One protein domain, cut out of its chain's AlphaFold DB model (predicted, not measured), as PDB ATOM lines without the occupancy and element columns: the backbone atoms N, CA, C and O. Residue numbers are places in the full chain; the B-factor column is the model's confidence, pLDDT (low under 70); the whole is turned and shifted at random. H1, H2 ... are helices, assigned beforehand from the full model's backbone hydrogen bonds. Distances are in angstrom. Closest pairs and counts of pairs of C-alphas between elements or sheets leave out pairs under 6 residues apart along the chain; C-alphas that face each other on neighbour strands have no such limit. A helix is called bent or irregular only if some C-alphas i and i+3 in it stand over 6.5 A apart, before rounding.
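Overview. This is residues 241 to 296 and 309 to 399 of the 494 residues of an uncharacterized protein of Cellulomonas sp. KH9 (UniProt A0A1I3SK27). Two pairs of antiparallel helices lie lengthwise in a loose, elongated model: H3 and H5, packed at a slant with the short H4 at their turn, and the slender hairpin of H1 and H2, set off from them. The two pairs come near each other only around the end of H1 and the beginning of H5, and H6 follows H5 outward to make one end of the longest axis. The printed part has 147 residues with six named helices in the order H1, H2, H3, H4, H5, H6 and no named strand, and its class is all helix. It is loose, with a radius of gyration of the C-alphas of 19.9 A, and the C-alphas span 67 by 40 by 24 A along the three main axes.

Arrangement. Begin with H3, residues 317 to 347, the longest helix by residues. It touches H5, residues 356 to 381, with 55 pairs of C-alphas within 8 A; look at Ala 329 and Gly 375, whose C-alphas are the closest of the two helices at 4.0 A. These helices run opposite ways at a steep tilt of 36 degrees, only just past shallow. Near residue 375 you will also find a kink of 37 degrees in H5. Between the two in the chain comes H4, residues 349 to 354, close but not clearly touching either. Its closest C-alphas to H3 are those of Tyr 352 and Thr 344, 6.5 A apart, and the two helices are about perpendicular at 83 degrees. To H5 its closest C-alphas are those of Tyr 352 and Val 359, 6.1 A apart, at a steep tilt of 48 degrees, opposite ways. H6, residues 383 to 399, touches no helix; H5 and H6 meet only through their link. Now go to H1, residues 241 to 263, and H2, residues 269 to 285, a helical hairpin. They touch, with the C-alphas of Gly 247 and Trp 282 closest at 5.0 A, and run opposite ways at a shallow tilt of 3 degrees. H1 is close to but not clearly touching H5: their closest C-alphas, those of Ile 262 and Glu 358, are 7.4 A apart. H2 is apart from H3, H4, H5 and H6. Along the backbones, every O i to N i+4 pair is within hydrogen-bond range in H2, H3 and H6, against 17 of 19 in H1, 1 of 2 in H4 and 20 of 22 in H5.

Along the chain. Find C-alpha 317 at (56.584, -27.952, -48.952); from there H3 runs 42.9 A to C-alpha 347 at (24.449, -1.714, -37.876). H4 takes residues 349 to 354, and H5 then runs 34.5 A from Ala 356 to Leu 381. H6 covers 24.0 A from Arg 383 to C-alpha 399 at (76.106, -25.192, -33.645). Go back to Trp 241 for H1, 31.5 A long to Val 263; it is irregular, but only just, with C-alphas 243 and 246 7.0 A apart. H2 runs 23.8 A from Trp 269 to Trp 285.

Size, cuts and confidence. The two C-alphas farthest apart are those of Thr 354 and Thr 399, at 66.7 A. Residues 297 to 308 are cut out, and C-alphas 296 and 309 are 23.1 A apart across the cut, which falls in the link from H2 to H3. Of the links printed whole, H1 to H2, H3 to H4, H4 to H5 and H5 to H6 are tight. The mean pLDDT of the printed part is 75.2; look for values under 70 at 46 residues, among them residues 268 to 291 and 312 to 317.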
ATOM      1  N   TRP A 241      51.931   0.323 -56.812       66.12
ATOM      2  CA  TRP A 241      50.589   0.576 -57.269       66.12
ATOM      3  C   TRP A 241      50.339  -0.056 -58.636       66.12
ATOM      4  O   TRP A 241      49.292  -0.647 -58.809       66.12
ATOM      5  N   ARG A 242      51.279  -0.067 -59.585       66.81
ATOM      6  CA  ARG A 242      51.084  -0.714 -60.897       66.81
ATOM      7  C   ARG A 242      50.814  -2.216 -60.784       66.81
ATOM      8  O   ARG A 242      50.004  -2.733 -61.541       66.81
ATOM      9  N   GLU A 243      51.417  -2.891 -59.806       66.12
ATOM     10  CA  GLU A 243      51.182  -4.321 -59.567       66.12
ATOM     11  C   GLU A 243      49.878  -4.608 -58.806       66.12
ATOM     12  O   GLU A 243      49.298  -5.686 -58.941       66.12
ATOM     13  N   ARG A 244      49.416  -3.668 -57.967       66.44
ATOM     14  CA  ARG A 244      48.259  -3.872 -57.075       66.44
ATOM     15  C   ARG A 244      46.972  -3.204 -57.541       66.44
ATOM     16  O   ARG A 244      45.902  -3.687 -57.193       66.44
ATOM     17  N   LEU A 245      47.062  -2.124 -58.310       71.00
ATOM     18  CA  LEU A 245      45.937  -1.299 -58.748       71.00
ATOM     19  C   LEU A 245      44.981  -2.051 -59.681       71.00
ATOM     20  O   LEU A 245      43.788  -1.979 -59.415       71.00
ATOM     21  N   PRO A 246      45.428  -2.849 -60.675       67.06
ATOM     22  CA  PRO A 246      44.506  -3.648 -61.486       67.06
ATOM     23  C   PRO A 246      43.728  -4.637 -60.625       67.06
ATOM     24  O   PRO A 246      42.519  -4.784 -60.768       67.06
ATOM     25  N   GLY A 247      44.421  -5.249 -59.663       65.31
ATOM     26  CA  GLY A 247      43.799  -6.102 -58.673       65.31
ATOM     27  C   GLY A 247      42.743  -5.355 -57.856       65.31
ATOM     28  O   GLY A 247      41.585  -5.761 -57.835       65.31
ATOM     29  N   LEU A 248      43.122  -4.258 -57.198       69.12
ATOM     30  CA  LEU A 248      42.215  -3.448 -56.379       69.12
ATOM     31  C   LEU A 248      40.999  -2.961 -57.175       69.12
ATOM     32  O   LEU A 248      39.883  -3.039 -56.674       69.12
ATOM     33  N   VAL A 249      41.204  -2.532 -58.422       72.75
ATOM     34  CA  VAL A 249      40.131  -2.127 -59.337       72.75
ATOM     35  C   VAL A 249      39.215  -3.309 -59.645       72.75
ATOM     36  O   VAL A 249      38.005  -3.173 -59.514       72.75
ATOM     37  N   THR A 250      39.750  -4.487 -59.981       68.75
ATOM     38  CA  THR A 250      38.911  -5.673 -60.234       68.75
ATOM     39  C   THR A 250      38.149  -6.136 -58.995       68.75
ATOM     40  O   THR A 250      36.981  -6.483 -59.111       68.75
ATOM     41  N   ALA A 251      38.759  -6.078 -57.809       67.31
ATOM     42  CA  ALA A 251      38.079  -6.377 -56.553       67.31
ATOM     43  C   ALA A 251      36.938  -5.382 -56.289       67.31
ATOM     44  O   ALA A 251      35.827  -5.809 -55.995       67.31
ATOM     45  N   ALA A 252      37.180  -4.081 -56.480       72.06
ATOM     46  CA  ALA A 252      36.149  -3.054 -56.352       72.06
ATOM     47  C   ALA A 252      35.004  -3.261 -57.359       72.06
ATOM     48  O   ALA A 252      33.838  -3.217 -56.977       72.06
ATOM     49  N   VAL A 253      35.320  -3.558 -58.624       72.50
ATOM     50  CA  VAL A 253      34.326  -3.863 -59.668       72.50
ATOM     51  C   VAL A 253      33.513  -5.108 -59.312       72.50
ATOM     52  O   VAL A 253      32.296  -5.095 -59.468       72.50
ATOM     53  N   ALA A 254      34.143  -6.159 -58.780       67.25
ATOM     54  CA  ALA A 254      33.446  -7.358 -58.321       67.25
ATOM     55  C   ALA A 254      32.478  -7.046 -57.179       67.25
ATOM     56  O   ALA A 254      31.324  -7.459 -57.226       67.25
ATOM     57  N   THR A 255      32.923  -6.283 -56.177       67.00
ATOM     58  CA  THR A 255      32.086  -5.868 -55.045       67.00
ATOM     59  C   THR A 255      30.890  -5.040 -55.513       67.00
ATOM     60  O   THR A 255      29.771  -5.283 -55.068       67.00
ATOM     61  N   VAL A 256      31.099  -4.115 -56.456       72.50
ATOM     62  CA  VAL A 256      30.019  -3.319 -57.057       72.50
ATOM     63  C   VAL A 256      29.052  -4.205 -57.846       72.50
ATOM     64  O   VAL A 256      27.847  -4.079 -57.670       72.50
ATOM     65  N   LEU A 257      29.545  -5.136 -58.670       69.12
ATOM     66  CA  LEU A 257      28.700  -6.061 -59.439       69.12
ATOM     67  C   LEU A 257      27.880  -6.994 -58.544       69.12
ATOM     68  O   LEU A 257      26.732  -7.286 -58.864       69.12
ATOM     69  N   VAL A 258      28.449  -7.436 -57.421       65.81
ATOM     70  CA  VAL A 258      27.724  -8.209 -56.406       65.81
ATOM     71  C   VAL A 258      26.608  -7.355 -55.806       65.81
ATOM     72  O   VAL A 258      25.455  -7.775 -55.841       65.81
ATOM     73  N   ALA A 259      26.913  -6.138 -55.346       66.44
ATOM     74  CA  ALA A 259      25.924  -5.232 -54.761       66.44
ATOM     75  C   ALA A 259      24.788  -4.878 -55.741       66.44
ATOM     76  O   ALA A 259      23.615  -4.955 -55.382       66.44
ATOM     77  N   VAL A 260      25.121  -4.555 -56.995       74.00
ATOM     78  CA  VAL A 260      24.142  -4.249 -58.051       74.00
ATOM     79  C   VAL A 260      23.306  -5.476 -58.404       74.00
ATOM     80  O   VAL A 260      22.089  -5.364 -58.526       74.00
ATOM     81  N   GLY A 261      23.928  -6.652 -58.529       70.00
ATOM     82  CA  GLY A 261      23.216  -7.894 -58.819       70.00
ATOM     83  C   GLY A 261      22.201  -8.258 -57.737       70.00
ATOM     84  O   GLY A 261      21.129  -8.755 -58.057       70.00
ATOM     85  N   ILE A 262      22.493  -7.948 -56.474       59.81
ATOM     86  CA  ILE A 262      21.565  -8.159 -55.358       59.81
ATOM     87  C   ILE A 262      20.374  -7.198 -55.448       59.81
ATOM     88  O   ILE A 262      19.229  -7.645 -55.420       59.81
ATOM     89  N   VAL A 263      20.623  -5.895 -55.633       72.81
ATOM     90  CA  VAL A 263      19.556  -4.879 -55.753       72.81
ATOM     91  C   VAL A 263      18.660  -5.141 -56.968       72.81
ATOM     92  O   VAL A 263      17.453  -4.932 -56.908       72.81
ATOM     93  N   ALA A 264      19.236  -5.633 -58.065       77.38
ATOM     94  CA  ALA A 264      18.523  -5.929 -59.302       77.38
ATOM     95  C   ALA A 264      17.959  -7.363 -59.375       77.38
ATOM     96  O   ALA A 264      17.465  -7.763 -60.431       77.38
ATOM     97  N   SER A 265      18.050  -8.147 -58.290       74.44
ATOM     98  CA  SER A 265      17.579  -9.542 -58.220       74.44
ATOM     99  C   SER A 265      18.153 -10.448 -59.322       74.44
ATOM    100  O   SER A 265      17.474 -11.325 -59.860       74.44
ATOM    101  N   TRP A 266      19.415 -10.231 -59.687       77.50
ATOM    102  CA  TRP A 266      20.106 -11.057 -60.666       77.50
ATOM    103  C   TRP A 266      20.293 -12.487 -60.153       77.50
ATOM    104  O   TRP A 266      20.463 -12.712 -58.952       77.50
ATOM    105  N   PRO A 267      20.326 -13.479 -61.057       74.31
ATOM    106  CA  PRO A 267      20.618 -14.850 -60.676       74.31
ATOM    107  C   PRO A 267      21.986 -14.956 -59.992       74.31
ATOM    108  O   PRO A 267      22.968 -14.388 -60.469       74.31
ATOM    109  N   VAL A 268      22.076 -15.766 -58.933       62.78
ATOM    110  CA  VAL A 268      23.280 -15.956 -58.093       62.78
ATOM    111  C   VAL A 268      24.535 -16.371 -58.888       62.78
ATOM    112  O   VAL A 268      25.661 -16.123 -58.458       62.78
ATOM    113  N   TRP A 269      24.382 -16.948 -60.085       65.19
ATOM    114  CA  TRP A 269      25.516 -17.305 -60.943       65.19
ATOM    115  C   TRP A 269      26.251 -16.087 -61.530       65.19
ATOM    116  O   TRP A 269      27.441 -16.193 -61.819       65.19
ATOM    117  N   VAL A 270      25.598 -14.929 -61.670       68.00
ATOM    118  CA  VAL A 270      26.207 -13.693 -62.196       68.00
ATOM    119  C   VAL A 270      27.273 -13.123 -61.243       68.00
ATOM    120  O   VAL A 270      28.411 -12.938 -61.683       68.00
ATOM    121  N   PRO A 271      26.996 -12.899 -59.939       60.50
ATOM    122  CA  PRO A 271      28.028 -12.494 -58.985       60.50
ATOM    123  C   PRO A 271      29.104 -13.571 -58.784       60.50
ATOM    124  O   PRO A 271      30.280 -13.236 -58.637       60.50
ATOM    125  N   ALA A 272      28.746 -14.859 -58.854       61.53
ATOM    126  CA  ALA A 272      29.724 -15.945 -58.804       61.53
ATOM    127  C   ALA A 272      30.693 -15.901 -60.003       61.53
ATOM    128  O   ALA A 272      31.908 -16.002 -59.830       61.53
ATOM    129  N   LEU A 273      30.179 -15.676 -61.217       68.06
ATOM    130  CA  LEU A 273      30.988 -15.513 -62.425       68.06
ATOM    131  C   LEU A 273      31.872 -14.262 -62.339       68.06
ATOM    132  O   LEU A 273      33.052 -14.329 -62.679       68.06
ATOM    133  N   ALA A 274      31.347 -13.144 -61.832       66.44
ATOM    134  CA  ALA A 274      32.120 -11.921 -61.619       66.44
ATOM    135  C   ALA A 274      33.286 -12.139 -60.637       66.44
ATOM    136  O   ALA A 274      34.398 -11.665 -60.884       66.44
ATOM    137  N   ALA A 275      33.073 -12.913 -59.569       64.56
ATOM    138  CA  ALA A 275      34.130 -13.303 -58.639       64.56
ATOM    139  C   ALA A 275      35.195 -14.183 -59.318       64.56
ATOM    140  O   ALA A 275      36.390 -13.925 -59.171       64.56
ATOM    141  N   VAL A 276      34.787 -15.169 -60.127       67.62
ATOM    142  CA  VAL A 276      35.716 -16.021 -60.893       67.62
ATOM    143  C   VAL A 276      36.533 -15.195 -61.888       67.62
ATOM    144  O   VAL A 276      37.759 -15.302 -61.909       67.62
ATOM    145  N   VAL A 277      35.887 -14.326 -62.671       68.19
ATOM    146  CA  VAL A 277      36.559 -13.428 -63.625       68.19
ATOM    147  C   VAL A 277      37.536 -12.512 -62.896       68.19
ATOM    148  O   VAL A 277      38.670 -12.359 -63.338       68.19
ATOM    149  N   THR A 278      37.156 -11.978 -61.738       67.75
ATOM    150  CA  THR A 278      38.033 -11.150 -60.902       67.75
ATOM    151  C   THR A 278      39.255 -11.922 -60.433       67.75
ATOM    152  O   THR A 278      40.368 -11.426 -60.568       67.75
ATOM    153  N   VAL A 279      39.097 -13.160 -59.959       64.94
ATOM    154  CA  VAL A 279      40.225 -14.018 -59.565       64.94
ATOM    155  C   VAL A 279      41.139 -14.322 -60.757       64.94
ATOM    156  O   VAL A 279      42.364 -14.298 -60.613       64.94
ATOM    157  N   VAL A 280      40.573 -14.577 -61.939       66.19
ATOM    158  CA  VAL A 280      41.325 -14.860 -63.172       66.19
ATOM    159  C   VAL A 280      42.088 -13.623 -63.655       66.19
ATOM    160  O   VAL A 280      43.290 -13.713 -63.919       66.19
ATOM    161  N   VAL A 281      41.433 -12.461 -63.730       66.38
ATOM    162  CA  VAL A 281      42.055 -11.189 -64.132       66.38
ATOM    163  C   VAL A 281      43.103 -10.771 -63.105       66.38
ATOM    164  O   VAL A 281      44.229 -10.465 -63.492       66.38
ATOM    165  N   TRP A 282      42.800 -10.871 -61.808       67.31
ATOM    166  CA  TRP A 282      43.752 -10.630 -60.724       67.31
ATOM    167  C   TRP A 282      44.986 -11.522 -60.865       67.31
ATOM    168  O   TRP A 282      46.114 -11.037 -60.804       67.31
ATOM    169  N   ARG A 283      44.816 -12.830 -61.096       66.00
ATOM    170  CA  ARG A 283      45.948 -13.751 -61.289       66.00
ATOM    171  C   ARG A 283      46.784 -13.416 -62.522       66.00
ATOM    172  O   ARG A 283      47.998 -13.587 -62.472       66.00
ATOM    173  N   ARG A 284      46.159 -12.953 -63.607       65.31
ATOM    174  CA  ARG A 284      46.836 -12.675 -64.882       65.31
ATOM    175  C   ARG A 284      47.533 -11.308 -64.911       65.31
ATOM    176  O   ARG A 284      48.597 -11.200 -65.507       65.31
ATOM    177  N   TRP A 285      46.968 -10.291 -64.261       64.19
ATOM    178  CA  TRP A 285      47.484  -8.913 -64.272       64.19
ATOM    179  C   TRP A 285      48.469  -8.608 -63.138       64.19
ATOM    180  O   TRP A 285      49.214  -7.638 -63.221       64.19
ATOM    181  N   ARG A 286      48.529  -9.448 -62.099       66.38
ATOM    182  CA  ARG A 286      49.462  -9.314 -60.964       66.38
ATOM    183  C   ARG A 286      50.871  -9.855 -61.261       66.38
ATOM    184  O   ARG A 286      51.631 -10.124 -60.331       66.38
ATOM    185  N   LEU A 287      51.213 -10.085 -62.529       67.12
ATOM    186  CA  LEU A 287      52.592 -10.423 -62.865       67.12
ATOM    187  C   LEU A 287      53.481  -9.204 -62.565       67.12
ATOM    188  O   LEU A 287      53.070  -8.080 -62.862       67.12
ATOM    189  N   PRO A 288      54.657  -9.388 -61.945       68.69
ATOM    190  CA  PRO A 288      55.608  -8.307 -61.742       68.69
ATOM    191  C   PRO A 288      56.004  -7.730 -63.100       68.69
ATOM    192  O   PRO A 288      56.540  -8.442 -63.948       68.69
ATOM    193  N   HIS A 289      55.690  -6.456 -63.332       65.19
ATOM    194  CA  HIS A 289      56.069  -5.760 -64.560       65.19
ATOM    195  C   HIS A 289      57.319  -4.952 -64.268       65.19
ATOM    196  O   HIS A 289      57.242  -3.765 -63.939       65.19
ATOM    197  N   THR A 290      58.467  -5.616 -64.355       68.38
ATOM    198  CA  THR A 290      59.753  -4.969 -64.131       68.38
ATOM    199  C   THR A 290      60.531  -4.859 -65.440       68.38
ATOM    200  O   THR A 290      60.569  -5.835 -66.193       68.38
ATOM    201  N   PRO A 291      61.119  -3.686 -65.758       69.00
ATOM    202  CA  PRO A 291      61.932  -3.531 -66.961       69.00
ATOM    203  C   PRO A 291      63.027  -4.604 -67.014       69.00
ATOM    204  O   PRO A 291      63.684  -4.850 -66.006       69.00
ATOM    205  N   GLY A 292      63.197  -5.253 -68.168       76.81
ATOM    206  CA  GLY A 292      64.211  -6.295 -68.377       76.81
ATOM    207  C   GLY A 292      63.782  -7.731 -68.050       76.81
ATOM    208  O   GLY A 292      64.531  -8.650 -68.357       76.81
ATOM    209  N   LEU A 293      62.587  -7.965 -67.489       84.25
ATOM    210  CA  LEU A 293      62.059  -9.324 -67.308       84.25
ATOM    211  C   LEU A 293      61.235  -9.768 -68.521       84.25
ATOM    212  O   LEU A 293      60.324  -9.062 -68.961       84.25
ATOM    213  N   SER A 294      61.497 -10.979 -69.018       89.12
ATOM    214  CA  SER A 294      60.604 -11.632 -69.979       89.12
ATOM    215  C   SER A 294      59.261 -11.997 -69.322       89.12
ATOM    216  O   SER A 294      59.141 -12.087 -68.097       89.12
ATOM    217  N   ALA A 295      58.226 -12.269 -70.125       88.19
ATOM    218  CA  ALA A 295      56.931 -12.717 -69.597       88.19
ATOM    219  C   ALA A 295      57.042 -14.031 -68.796       88.19
ATOM    220  O   ALA A 295      56.273 -14.257 -67.859       88.19
ATOM    221  N   THR A 296      57.992 -14.893 -69.162       91.44
ATOM    222  CA  THR A 296      58.285 -16.138 -68.448       91.44
ATOM    223  C   THR A 296      58.980 -15.842 -67.125       91.44
ATOM    224  O   THR A 296      58.503 -16.311 -66.093       91.44
ATOM    225  N   PRO A 309      59.834 -19.715 -46.469       84.50
ATOM    226  CA  PRO A 309      61.146 -19.922 -45.883       84.50
ATOM    227  C   PRO A 309      61.437 -21.401 -45.651       84.50
ATOM    228  O   PRO A 309      60.519 -22.223 -45.476       84.50
ATOM    229  N   ASP A 310      62.721 -21.718 -45.684       80.38
ATOM    230  CA  ASP A 310      63.220 -23.053 -45.435       80.38
ATOM    231  C   ASP A 310      63.214 -23.322 -43.932       80.38
ATOM    232  O   ASP A 310      63.721 -22.533 -43.137       80.38
ATOM    233  N   VAL A 311      62.566 -24.409 -43.540       77.25
ATOM    234  CA  VAL A 311      62.436 -24.848 -42.150       77.25
ATOM    235  C   VAL A 311      62.609 -26.358 -42.146       77.25
ATOM    236  O   VAL A 311      62.132 -27.019 -43.074       77.25
ATOM    237  N   ALA A 312      63.299 -26.888 -41.136       64.69
ATOM    238  CA  ALA A 312      63.404 -28.325 -40.939       64.69
ATOM    239  C   ALA A 312      62.013 -28.843 -40.589       64.69
ATOM    240  O   ALA A 312      61.426 -28.406 -39.603       64.69
ATOM    241  N   ASP A 313      61.463 -29.700 -41.439       61.19
ATOM    242  CA  ASP A 313      60.152 -30.285 -41.206       61.19
ATOM    243  C   ASP A 313      60.016 -31.605 -41.961       61.19
ATOM    244  O   ASP A 313      60.408 -31.717 -43.125       61.19
ATOM    245  N   ASP A 314      59.351 -32.565 -41.321       57.06
ATOM    246  CA  ASP A 314      59.005 -33.874 -41.891       57.06
ATOM    247  C   ASP A 314      57.947 -33.767 -43.009       57.06
ATOM    248  O   ASP A 314      57.682 -34.710 -43.764       57.06
ATOM    249  N   PHE A 315      57.308 -32.600 -43.138       59.47
ATOM    250  CA  PHE A 315      56.246 -32.347 -44.103       59.47
ATOM    251  C   PHE A 315      56.771 -31.590 -45.328       59.47
ATOM    252  O   PHE A 315      57.144 -30.421 -45.257       59.47
ATOM    253  N   GLY A 316      56.700 -32.227 -46.502       66.75
ATOM    254  CA  GLY A 316      57.079 -31.594 -47.769       66.75
ATOM    255  C   GLY A 316      56.360 -30.258 -48.029       66.75
ATOM    256  O   GLY A 316      55.198 -30.063 -47.654       66.75
ATOM    257  N   ALA A 317      57.026 -29.339 -48.738       68.00
ATOM    258  CA  ALA A 317      56.584 -27.952 -48.952       68.00
ATOM    259  C   ALA A 317      55.136 -27.798 -49.471       68.00
ATOM    260  O   ALA A 317      54.458 -26.819 -49.148       68.00
ATOM    261  N   GLY A 318      54.641 -28.764 -50.256       71.12
ATOM    262  CA  GLY A 318      53.256 -28.795 -50.733       71.12
ATOM    263  C   GLY A 318      52.232 -28.975 -49.607       71.12
ATOM    264  O   GLY A 318      51.255 -28.228 -49.548       71.12
ATOM    265  N   ARG A 319      52.487 -29.900 -48.670       76.50
ATOM    266  CA  ARG A 319      51.627 -30.125 -47.495       76.50
ATOM    267  C   ARG A 319      51.643 -28.917 -46.570       76.50
ATOM    268  O   ARG A 319      50.582 -28.504 -46.121       76.50
ATOM    269  N   ARG A 320      52.807 -28.287 -46.378       75.44
ATOM    270  CA  ARG A 320      52.919 -27.035 -45.615       75.44
ATOM    271  C   ARG A 320      52.074 -25.926 -46.238       75.44
ATOM    272  O   ARG A 320      51.278 -25.306 -45.547       75.44
ATOM    273  N   ARG A 321      52.176 -25.704 -47.555       75.50
ATOM    274  CA  ARG A 321      51.342 -24.704 -48.250       75.50
ATOM    275  C   ARG A 321      49.850 -24.999 -48.121       75.50
ATOM    276  O   ARG A 321      49.091 -24.064 -47.888       75.50
ATOM    277  N   ALA A 322      49.447 -26.261 -48.271       79.19
ATOM    278  CA  ALA A 322      48.055 -26.670 -48.118       79.19
ATOM    279  C   ALA A 322      47.565 -26.452 -46.679       79.19
ATOM    280  O   ALA A 322      46.542 -25.804 -46.489       79.19
ATOM    281  N   GLY A 323      48.335 -26.894 -45.679       79.94
ATOM    282  CA  GLY A 323      48.045 -26.669 -44.264       79.94
ATOM    283  C   GLY A 323      47.890 -25.185 -43.947       79.94
ATOM    284  O   GLY A 323      46.868 -24.783 -43.408       79.94
ATOM    285  N   LEU A 324      48.828 -24.345 -44.396       81.19
ATOM    286  CA  LEU A 324      48.747 -22.894 -44.205       81.19
ATOM    287  C   LEU A 324      47.528 -22.266 -44.886       81.19
ATOM    288  O   LEU A 324      46.896 -21.384 -44.307       81.19
ATOM    289  N   ALA A 325      47.194 -22.701 -46.102       81.81
ATOM    290  CA  ALA A 325      46.015 -22.212 -46.807       81.81
ATOM    291  C   ALA A 325      44.724 -22.611 -46.079       81.81
ATOM    292  O   ALA A 325      43.830 -21.782 -45.949       81.81
ATOM    293  N   VAL A 326      44.646 -23.839 -45.557       84.12
ATOM    294  CA  VAL A 326      43.502 -24.334 -44.776       84.12
ATOM    295  C   VAL A 326      43.379 -23.586 -43.450       84.12
ATOM    296  O   VAL A 326      42.301 -23.088 -43.137       84.12
ATOM    297  N   THR A 327      44.469 -23.427 -42.696       84.94
ATOM    298  CA  THR A 327      44.461 -22.679 -41.428       84.94
ATOM    299  C   THR A 327      44.105 -21.210 -41.650       84.94
ATOM    300  O   THR A 327      43.289 -20.654 -40.919       84.94
ATOM    301  N   GLY A 328      44.664 -20.582 -42.689       85.00
ATOM    302  CA  GLY A 328      44.329 -19.212 -43.066       85.00
ATOM    303  C   GLY A 328      42.879 -19.051 -43.505       85.00
ATOM    304  O   GLY A 328      42.235 -18.073 -43.130       85.00
ATOM    305  N   ALA A 329      42.354 -20.014 -44.264       83.81
ATOM    306  CA  ALA A 329      40.954 -20.034 -44.664       83.81
ATOM    307  C   ALA A 329      40.035 -20.167 -43.445       83.81
ATOM    308  O   ALA A 329      39.112 -19.372 -43.304       83.81
ATOM    309  N   GLY A 330      40.339 -21.084 -42.521       86.44
ATOM    310  CA  GLY A 330      39.601 -21.234 -41.265       86.44
ATOM    311  C   GLY A 330      39.606 -19.958 -40.417       86.44
ATOM    312  O   GLY A 330      38.558 -19.528 -39.947       86.44
ATOM    313  N   ALA A 331      40.757 -19.293 -40.278       86.75
ATOM    314  CA  ALA A 331      40.840 -18.017 -39.568       86.75
ATOM    315  C   ALA A 331      40.027 -16.910 -40.264       86.75
ATOM    316  O   ALA A 331      39.287 -16.180 -39.606       86.75
ATOM    317  N   GLY A 332      40.125 -16.804 -41.594       85.94
ATOM    318  CA  GLY A 332      39.348 -15.848 -42.386       85.94
ATOM    319  C   GLY A 332      37.840 -16.083 -42.286       85.94
ATOM    320  O   GLY A 332      37.079 -15.125 -42.183       85.94
ATOM    321  N   PHE A 333      37.420 -17.347 -42.240       87.06
ATOM    322  CA  PHE A 333      36.034 -17.749 -42.025       87.06
ATOM    323  C   PHE A 333      35.509 -17.284 -40.664       87.06
ATOM    324  O   PHE A 333      34.477 -16.622 -40.599       87.06
ATOM    325  N   VAL A 334      36.245 -17.569 -39.583       87.94
ATOM    326  CA  VAL A 334      35.864 -17.168 -38.218       87.94
ATOM    327  C   VAL A 334      35.776 -15.648 -38.095       87.94
ATOM    328  O   VAL A 334      34.784 -15.131 -37.592       87.94
ATOM    329  N   VAL A 335      36.777 -14.918 -38.600       87.25
ATOM    330  CA  VAL A 335      36.755 -13.446 -38.601       87.25
ATOM    331  C   VAL A 335      35.575 -12.924 -39.420       87.25
ATOM    332  O   VAL A 335      34.892 -12.006 -38.974       87.25
ATOM    333  N   GLY A 336      35.305 -13.522 -40.582       84.94
ATOM    334  CA  GLY A 336      34.155 -13.182 -41.415       84.94
ATOM    335  C   GLY A 336      32.832 -13.342 -40.669       84.94
ATOM    336  O   GLY A 336      32.028 -12.415 -40.676       84.94
ATOM    337  N   LEU A 337      32.622 -14.478 -39.994       86.00
ATOM    338  CA  LEU A 337      31.417 -14.726 -39.198       86.00
ATOM    339  C   LEU A 337      31.251 -13.710 -38.067       86.00
ATOM    340  O   LEU A 337      30.159 -13.183 -37.890       86.00
ATOM    341  N   VAL A 338      32.322 -13.405 -37.328       85.81
ATOM    342  CA  VAL A 338      32.271 -12.437 -36.221       85.81
ATOM    343  C   VAL A 338      31.941 -11.036 -36.735       85.81
ATOM    344  O   VAL A 338      31.058 -10.376 -36.193       85.81
ATOM    345  N   VAL A 339      32.620 -10.581 -37.793       85.25
ATOM    346  CA  VAL A 339      32.373  -9.258 -38.382       85.25
ATOM    347  C   VAL A 339      30.951  -9.170 -38.923       85.25
ATOM    348  O   VAL A 339      30.263  -8.192 -38.639       85.25
ATOM    349  N   MET A 340      30.495 -10.183 -39.665       82.44
ATOM    350  CA  MET A 340      29.138 -10.174 -40.201       82.44
ATOM    351  C   MET A 340      28.093 -10.232 -39.095       82.44
ATOM    352  O   MET A 340      27.172  -9.435 -39.163       82.44
ATOM    353  N   GLY A 341      28.275 -11.057 -38.060       80.31
ATOM    354  CA  GLY A 341      27.370 -11.112 -36.908       80.31
ATOM    355  C   GLY A 341      27.216  -9.754 -36.222       80.31
ATOM    356  O   GLY A 341      26.102  -9.281 -36.032       80.31
ATOM    357  N   VAL A 342      28.326  -9.054 -35.956       81.94
ATOM    358  CA  VAL A 342      28.295  -7.698 -35.370       81.94
ATOM    359  C   VAL A 342      27.596  -6.692 -36.293       81.94
ATOM    360  O   VAL A 342      26.862  -5.817 -35.831       81.94
ATOM    361  N   VAL A 343      27.813  -6.791 -37.606       79.94
ATOM    362  CA  VAL A 343      27.199  -5.887 -38.587       79.94
ATOM    363  C   VAL A 343      25.699  -6.158 -38.737       79.94
ATOM    364  O   VAL A 343      24.931  -5.201 -38.791       79.94
ATOM    365  N   THR A 344      25.271  -7.421 -38.778       79.94
ATOM    366  CA  THR A 344      23.861  -7.807 -38.947       79.94
ATOM    367  C   THR A 344      23.045  -7.590 -37.682       79.94
ATOM    368  O   THR A 344      21.915  -7.127 -37.780       79.94
ATOM    369  N   GLU A 345      23.607  -7.868 -36.504       77.75
ATOM    370  CA  GLU A 345      22.915  -7.685 -35.219       77.75
ATOM    371  C   GLU A 345      22.939  -6.230 -34.724       77.75
ATOM    372  O   GLU A 345      22.113  -5.849 -33.901       77.75
ATOM    373  N   GLY A 346      23.871  -5.406 -35.219       81.81
ATOM    374  CA  GLY A 346      24.011  -4.002 -34.828       81.81
ATOM    375  C   GLY A 346      23.617  -3.021 -35.932       81.81
ATOM    376  O   GLY A 346      22.526  -2.462 -35.934       81.81
ATOM    377  N   LEU A 347      24.542  -2.779 -36.864       72.81
ATOM    378  CA  LEU A 347      24.449  -1.714 -37.876       72.81
ATOM    379  C   LEU A 347      23.323  -1.911 -38.898       72.81
ATOM    380  O   LEU A 347      22.811  -0.930 -39.432       72.81
ATOM    381  N   LEU A 348      22.969  -3.161 -39.194       81.00
ATOM    382  CA  LEU A 348      21.955  -3.526 -40.181       81.00
ATOM    383  C   LEU A 348      20.731  -4.199 -39.551       81.00
ATOM    384  O   LEU A 348      19.946  -4.781 -40.291       81.00
ATOM    385  N   ALA A 349      20.540  -4.120 -38.231       80.38
ATOM    386  CA  ALA A 349      19.483  -4.856 -37.528       80.38
ATOM    387  C   ALA A 349      18.076  -4.590 -38.102       80.38
ATOM    388  O   ALA A 349      17.330  -5.528 -38.388       80.38
ATOM    389  N   ASP A 350      17.749  -3.322 -38.368       77.25
ATOM    390  CA  ASP A 350      16.451  -2.927 -38.938       77.25
ATOM    391  C   ASP A 350      16.267  -3.426 -40.384       77.25
ATOM    392  O   ASP A 350      15.180  -3.856 -40.778       77.25
ATOM    393  N   LEU A 351      17.349  -3.415 -41.173       73.50
ATOM    394  CA  LEU A 351      17.364  -3.912 -42.551       73.50
ATOM    395  C   LEU A 351      17.273  -5.447 -42.587       73.50
ATOM    396  O   LEU A 351      16.603  -6.016 -43.444       73.50
ATOM    397  N   TYR A 352      17.913  -6.120 -41.630       78.00
ATOM    398  CA  TYR A 352      17.871  -7.569 -41.465       78.00
ATOM    399  C   TYR A 352      16.464  -8.049 -41.108       78.00
ATOM    400  O   TYR A 352      15.990  -9.038 -41.661       78.00
ATOM    401  N   ALA A 353      15.752  -7.309 -40.251       80.75
ATOM    402  CA  ALA A 353      14.384  -7.638 -39.856       80.75
ATOM    403  C   ALA A 353      13.393  -7.649 -41.037       80.75
ATOM    404  O   ALA A 353      12.410  -8.389 -41.010       80.75
ATOM    405  N   THR A 354      13.649  -6.854 -42.081       81.88
ATOM    406  CA  THR A 354      12.787  -6.745 -43.273       81.88
ATOM    407  C   THR A 354      13.284  -7.552 -44.473       81.88
ATOM    408  O   THR A 354      12.467  -8.019 -45.265       81.88
ATOM    409  N   HIS A 355      14.597  -7.764 -44.592       79.38
ATOM    410  CA  HIS A 355      15.250  -8.375 -45.756       79.38
ATOM    411  C   HIS A 355      16.246  -9.480 -45.360       79.38
ATOM    412  O   HIS A 355      17.368  -9.553 -45.868       79.38
ATOM    413  N   ALA A 356      15.853 -10.345 -44.417       77.56
ATOM    414  CA  ALA A 356      16.739 -11.355 -43.829       77.56
ATOM    415  C   ALA A 356      17.421 -12.250 -44.879       77.56
ATOM    416  O   ALA A 356      18.622 -12.489 -44.805       77.56
ATOM    417  N   ARG A 357      16.679 -12.702 -45.902       74.56
ATOM    418  CA  ARG A 357      17.220 -13.588 -46.949       74.56
ATOM    419  C   ARG A 357      18.269 -12.897 -47.812       74.56
ATOM    420  O   ARG A 357      19.275 -13.514 -48.158       74.56
ATOM    421  N   GLU A 358      18.033 -11.644 -48.184       74.00
ATOM    422  CA  GLU A 358      18.964 -10.870 -48.995       74.00
ATOM    423  C   GLU A 358      20.235 -10.550 -48.201       74.00
ATOM    424  O   GLU A 358      21.339 -10.722 -48.718       74.00
ATOM    425  N   VAL A 359      20.093 -10.159 -46.930       72.12
ATOM    426  CA  VAL A 359      21.231  -9.844 -46.056       72.12
ATOM    427  C   VAL A 359      22.051 -11.096 -45.722       72.12
ATOM    428  O   VAL A 359      23.280 -11.029 -45.780       72.12
ATOM    429  N   ASP A 360      21.417 -12.246 -45.473       75.56
ATOM    430  CA  ASP A 360      22.113 -13.527 -45.278       75.56
ATOM    431  C   ASP A 360      22.941 -13.910 -46.512       75.56
ATOM    432  O   ASP A 360      24.095 -14.328 -46.388       75.56
ATOM    433  N   ALA A 361      22.391 -13.734 -47.719       71.62
ATOM    434  CA  ALA A 361      23.109 -14.028 -48.956       71.62
ATOM    435  C   ALA A 361      24.373 -13.157 -49.109       71.62
ATOM    436  O   ALA A 361      25.429 -13.662 -49.506       71.62
ATOM    437  N   VAL A 362      24.295 -11.869 -48.749       66.50
ATOM    438  CA  VAL A 362      25.456 -10.959 -48.750       66.50
ATOM    439  C   VAL A 362      26.464 -11.355 -47.681       66.50
ATOM    440  O   VAL A 362      27.662 -11.430 -47.963       66.50
ATOM    441  N   ALA A 363      25.993 -11.629 -46.464       76.12
ATOM    442  CA  ALA A 363      26.840 -12.013 -45.348       76.12
ATOM    443  C   ALA A 363      27.642 -13.266 -45.690       76.12
ATOM    444  O   ALA A 363      28.869 -13.247 -45.598       76.12
ATOM    445  N   TRP A 364      26.994 -14.309 -46.207       78.19
ATOM    446  CA  TRP A 364      27.680 -15.525 -46.635       78.19
ATOM    447  C   TRP A 364      28.679 -15.285 -47.765       78.19
ATOM    448  O   TRP A 364      29.792 -15.809 -47.708       78.19
ATOM    449  N   ALA A 365      28.347 -14.458 -48.762       71.81
ATOM    450  CA  ALA A 365      29.291 -14.106 -49.822       71.81
ATOM    451  C   ALA A 365      30.539 -13.387 -49.272       71.81
ATOM    452  O   ALA A 365      31.662 -13.697 -49.677       71.81
ATOM    453  N   LEU A 366      30.364 -12.474 -48.311       74.69
ATOM    454  CA  LEU A 366      31.463 -11.771 -47.644       74.69
ATOM    455  C   LEU A 366      32.285 -12.697 -46.737       74.69
ATOM    456  O   LEU A 366      33.513 -12.604 -46.744       74.69
ATOM    457  N   VAL A 367      31.657 -13.637 -46.023       79.50
ATOM    458  CA  VAL A 367      32.363 -14.662 -45.233       79.50
ATOM    459  C   VAL A 367      33.185 -15.585 -46.134       79.50
ATOM    460  O   VAL A 367      34.346 -15.868 -45.833       79.50
ATOM    461  N   LEU A 368      32.642 -16.015 -47.275       78.00
ATOM    462  CA  LEU A 368      33.378 -16.815 -48.259       78.00
ATOM    463  C   LEU A 368      34.549 -16.030 -48.860       78.00
ATOM    464  O   LEU A 368      35.650 -16.571 -48.999       78.00
ATOM    465  N   LEU A 369      34.353 -14.742 -49.152       74.88
ATOM    466  CA  LEU A 369      35.430 -13.860 -49.594       74.88
ATOM    467  C   LEU A 369      36.518 -13.723 -48.518       74.88
ATOM    468  O   LEU A 369      37.699 -13.854 -48.834       74.88
ATOM    469  N   ALA A 370      36.145 -13.527 -47.251       77.31
ATOM    470  CA  ALA A 370      37.078 -13.451 -46.125       77.31
ATOM    471  C   ALA A 370      37.849 -14.765 -45.926       77.31
ATOM    472  O   ALA A 370      39.059 -14.744 -45.710       77.31
ATOM    473  N   THR A 371      37.183 -15.908 -46.089       80.38
ATOM    474  CA  THR A 371      37.786 -17.251 -46.069       80.38
ATOM    475  C   THR A 371      38.833 -17.389 -47.177       80.38
ATOM    476  O   THR A 371      39.977 -17.771 -46.930       80.38
ATOM    477  N   PHE A 372      38.481 -17.015 -48.408       77.19
ATOM    478  CA  PHE A 372      39.397 -17.064 -49.545       77.19
ATOM    479  C   PHE A 372      40.605 -16.134 -49.352       77.19
ATOM    480  O   PHE A 372      41.755 -16.546 -49.533       77.19
ATOM    481  N   LEU A 373      40.359 -14.889 -48.932       76.56
ATOM    482  CA  LEU A 373      41.409 -13.914 -48.637       76.56
ATOM    483  C   LEU A 373      42.298 -14.371 -47.478       76.56
ATOM    484  O   LEU A 373      43.511 -14.186 -47.553       76.56
ATOM    485  N   GLY A 374      41.731 -15.011 -46.454       76.69
ATOM    486  CA  GLY A 374      42.459 -15.618 -45.344       76.69
ATOM    487  C   GLY A 374      43.404 -16.721 -45.812       76.69
ATOM    488  O   GLY A 374      44.586 -16.695 -45.472       76.69
ATOM    489  N   GLY A 375      42.941 -17.632 -46.672       77.25
ATOM    490  CA  GLY A 375      43.774 -18.703 -47.233       77.25
ATOM    491  C   GLY A 375      44.919 -18.189 -48.114       77.25
ATOM    492  O   GLY A 375      46.055 -18.651 -48.003       77.25
ATOM    493  N   VAL A 376      44.658 -17.176 -48.949       75.31
ATOM    494  CA  VAL A 376      45.686 -16.531 -49.793       75.31
ATOM    495  C   VAL A 376      46.637 -15.656 -48.961       75.31
ATOM    496  O   VAL A 376      47.837 -15.584 -49.236       75.31
ATOM    497  N   GLY A 377      46.113 -14.973 -47.942       71.06
ATOM    498  CA  GLY A 377      46.837 -14.051 -47.069       71.06
ATOM    499  C   GLY A 377      47.689 -14.742 -46.005       71.06
ATOM    500  O   GLY A 377      48.720 -14.187 -45.614       71.06
ATOM    501  N   ALA A 378      47.324 -15.963 -45.597       76.94
ATOM    502  CA  ALA A 378      48.022 -16.752 -44.578       76.94
ATOM    503  C   ALA A 378      49.515 -16.883 -44.877       76.94
ATOM    504  O   ALA A 378      50.353 -16.668 -44.004       76.94
ATOM    505  N   GLN A 379      49.853 -17.153 -46.140       71.81
ATOM    506  CA  GLN A 379      51.240 -17.298 -46.571       71.81
ATOM    507  C   GLN A 379      52.071 -16.046 -46.296       71.81
ATOM    508  O   GLN A 379      53.244 -16.171 -45.978       71.81
ATOM    509  N   ARG A 380      51.486 -14.844 -46.402       72.75
ATOM    510  CA  ARG A 380      52.181 -13.577 -46.130       72.75
ATOM    511  C   ARG A 380      52.274 -13.287 -44.638       72.75
ATOM    512  O   ARG A 380      53.336 -12.881 -44.178       72.75
ATOM    513  N   LEU A 381      51.182 -13.501 -43.904       72.31
ATOM    514  CA  LEU A 381      51.121 -13.260 -42.459       72.31
ATOM    515  C   LEU A 381      52.086 -14.175 -41.694       72.31
ATOM    516  O   LEU A 381      52.716 -13.745 -40.731       72.31
ATOM    517  N   LEU A 382      52.277 -15.404 -42.178       70.94
ATOM    518  CA  LEU A 382      53.107 -16.414 -41.524       70.94
ATOM    519  C   LEU A 382      54.575 -16.406 -41.966       70.94
ATOM    520  O   LEU A 382      55.374 -17.168 -41.430       70.94
ATOM    521  N   ARG A 383      54.991 -15.501 -42.865       73.94
ATOM    522  CA  ARG A 383      56.422 -15.342 -43.191       73.94
ATOM    523  C   ARG A 383      57.261 -14.927 -41.996       73.94
ATOM    524  O   ARG A 383      58.380 -15.398 -41.865       73.94
ATOM    525  N   ARG A 384      56.727 -14.057 -41.137       77.12
ATOM    526  CA  ARG A 384      57.432 -13.580 -39.941       77.12
ATOM    527  C   ARG A 384      57.753 -14.715 -38.957       77.12
ATOM    528  O   ARG A 384      58.929 -14.872 -38.643       77.12
ATOM    529  N   PRO A 385      56.782 -15.533 -38.503       78.69
ATOM    530  CA  PRO A 385      57.099 -16.658 -37.627       78.69
ATOM    531  C   PRO A 385      57.960 -17.722 -38.322       78.69
ATOM    532  O   PRO A 385      58.834 -18.295 -37.679       78.69
ATOM    533  N   LEU A 386      57.782 -17.951 -39.632       81.12
ATOM    534  CA  LEU A 386      58.638 -18.879 -40.377       81.12
ATOM    535  C   LEU A 386      60.085 -18.387 -40.488       81.12
ATOM    536  O   LEU A 386      60.987 -19.201 -40.378       81.12
ATOM    537  N   ALA A 387      60.325 -17.081 -40.627       81.56
ATOM    538  CA  ALA A 387      61.678 -16.527 -40.615       81.56
ATOM    539  C   ALA A 387      62.391 -16.785 -39.277       81.56
ATOM    540  O   ALA A 387      63.569 -17.124 -39.267       81.56
ATOM    541  N   ALA A 388      61.672 -16.699 -38.151       84.62
ATOM    542  CA  ALA A 388      62.226 -17.062 -36.848       84.62
ATOM    543  C   ALA A 388      62.543 -18.567 -36.748       84.62
ATOM    544  O   ALA A 388      63.539 -18.946 -36.139       84.62
ATOM    545  N   ALA A 389      61.722 -19.432 -37.353       85.31
ATOM    546  CA  ALA A 389      62.008 -20.865 -37.433       85.31
ATOM    547  C   ALA A 389      63.221 -21.164 -38.333       85.31
ATOM    548  O   ALA A 389      64.061 -21.977 -37.957       85.31
ATOM    549  N   THR A 390      63.362 -20.465 -39.465       84.94
ATOM    550  CA  THR A 390      64.560 -20.529 -40.315       84.94
ATOM    551  C   THR A 390      65.798 -20.100 -39.537       84.94
ATOM    552  O   THR A 390      66.791 -20.813 -39.576       84.94
ATOM    553  N   GLN A 391      65.729 -19.010 -38.761       86.62
ATOM    554  CA  GLN A 391      66.849 -18.573 -37.918       86.62
ATOM    555  C   GLN A 391      67.296 -19.680 -36.958       86.62
ATOM    556  O   GLN A 391      68.479 -19.987 -36.896       86.62
ATOM    557  N   ARG A 392      66.353 -20.342 -36.275       88.19
ATOM    558  CA  ARG A 392      66.677 -21.470 -35.385       88.19
ATOM    559  C   ARG A 392      67.356 -22.617 -36.124       88.19
ATOM    560  O   ARG A 392      68.267 -23.218 -35.571       88.19
ATOM    561  N   LEU A 393      66.928 -22.920 -37.350       87.00
ATOM    562  CA  LEU A 393      67.573 -23.939 -38.179       87.00
ATOM    563  C   LEU A 393      69.012 -23.546 -38.539       87.00
ATOM    564  O   LEU A 393      69.911 -24.378 -38.458       87.00
ATOM    565  N   VAL A 394      69.234 -22.282 -38.915       86.50
ATOM    566  CA  VAL A 394      70.580 -21.755 -39.188       86.50
ATOM    567  C   VAL A 394      71.453 -21.874 -37.943       86.50
ATOM    568  O   VAL A 394      72.562 -22.393 -38.024       86.50
ATOM    569  N   ASP A 395      70.939 -21.462 -36.786       89.06
ATOM    570  CA  ASP A 395      71.669 -21.513 -35.519       89.06
ATOM    571  C   ASP A 395      71.970 -22.960 -35.094       89.06
ATOM    572  O   ASP A 395      73.066 -23.246 -34.614       89.06
ATOM    573  N   GLN A 396      71.051 -23.902 -35.332       88.69
ATOM    574  CA  GLN A 396      71.296 -25.333 -35.119       88.69
ATOM    575  C   GLN A 396      72.423 -25.843 -36.019       88.69
ATOM    576  O   GLN A 396      73.341 -26.497 -35.529       88.69
ATOM    577  N   HIS A 397      72.394 -25.507 -37.311       86.38
ATOM    578  CA  HIS A 397      73.433 -25.925 -38.249       86.38
ATOM    579  C   HIS A 397      74.801 -25.330 -37.891       86.38
ATOM    580  O   HIS A 397      75.788 -26.061 -37.845       86.38
ATOM    581  N   ARG A 398      74.853 -24.035 -37.551       86.19
ATOM    582  CA  ARG A 398      76.060 -23.379 -37.025       86.19
ATOM    583  C   ARG A 398      76.594 -24.107 -35.800       86.19
ATOM    584  O   ARG A 398      77.777 -24.413 -35.759       86.19
ATOM    585  N   THR A 399      75.723 -24.444 -34.850       87.75
ATOM    586  CA  THR A 399      76.106 -25.192 -33.645       87.75
ATOM    587  C   THR A 399      76.733 -26.543 -34.000       87.75
ATOM    588  O   THR A 399      77.800 -26.873 -33.491       87.75
TER     589      THR A 399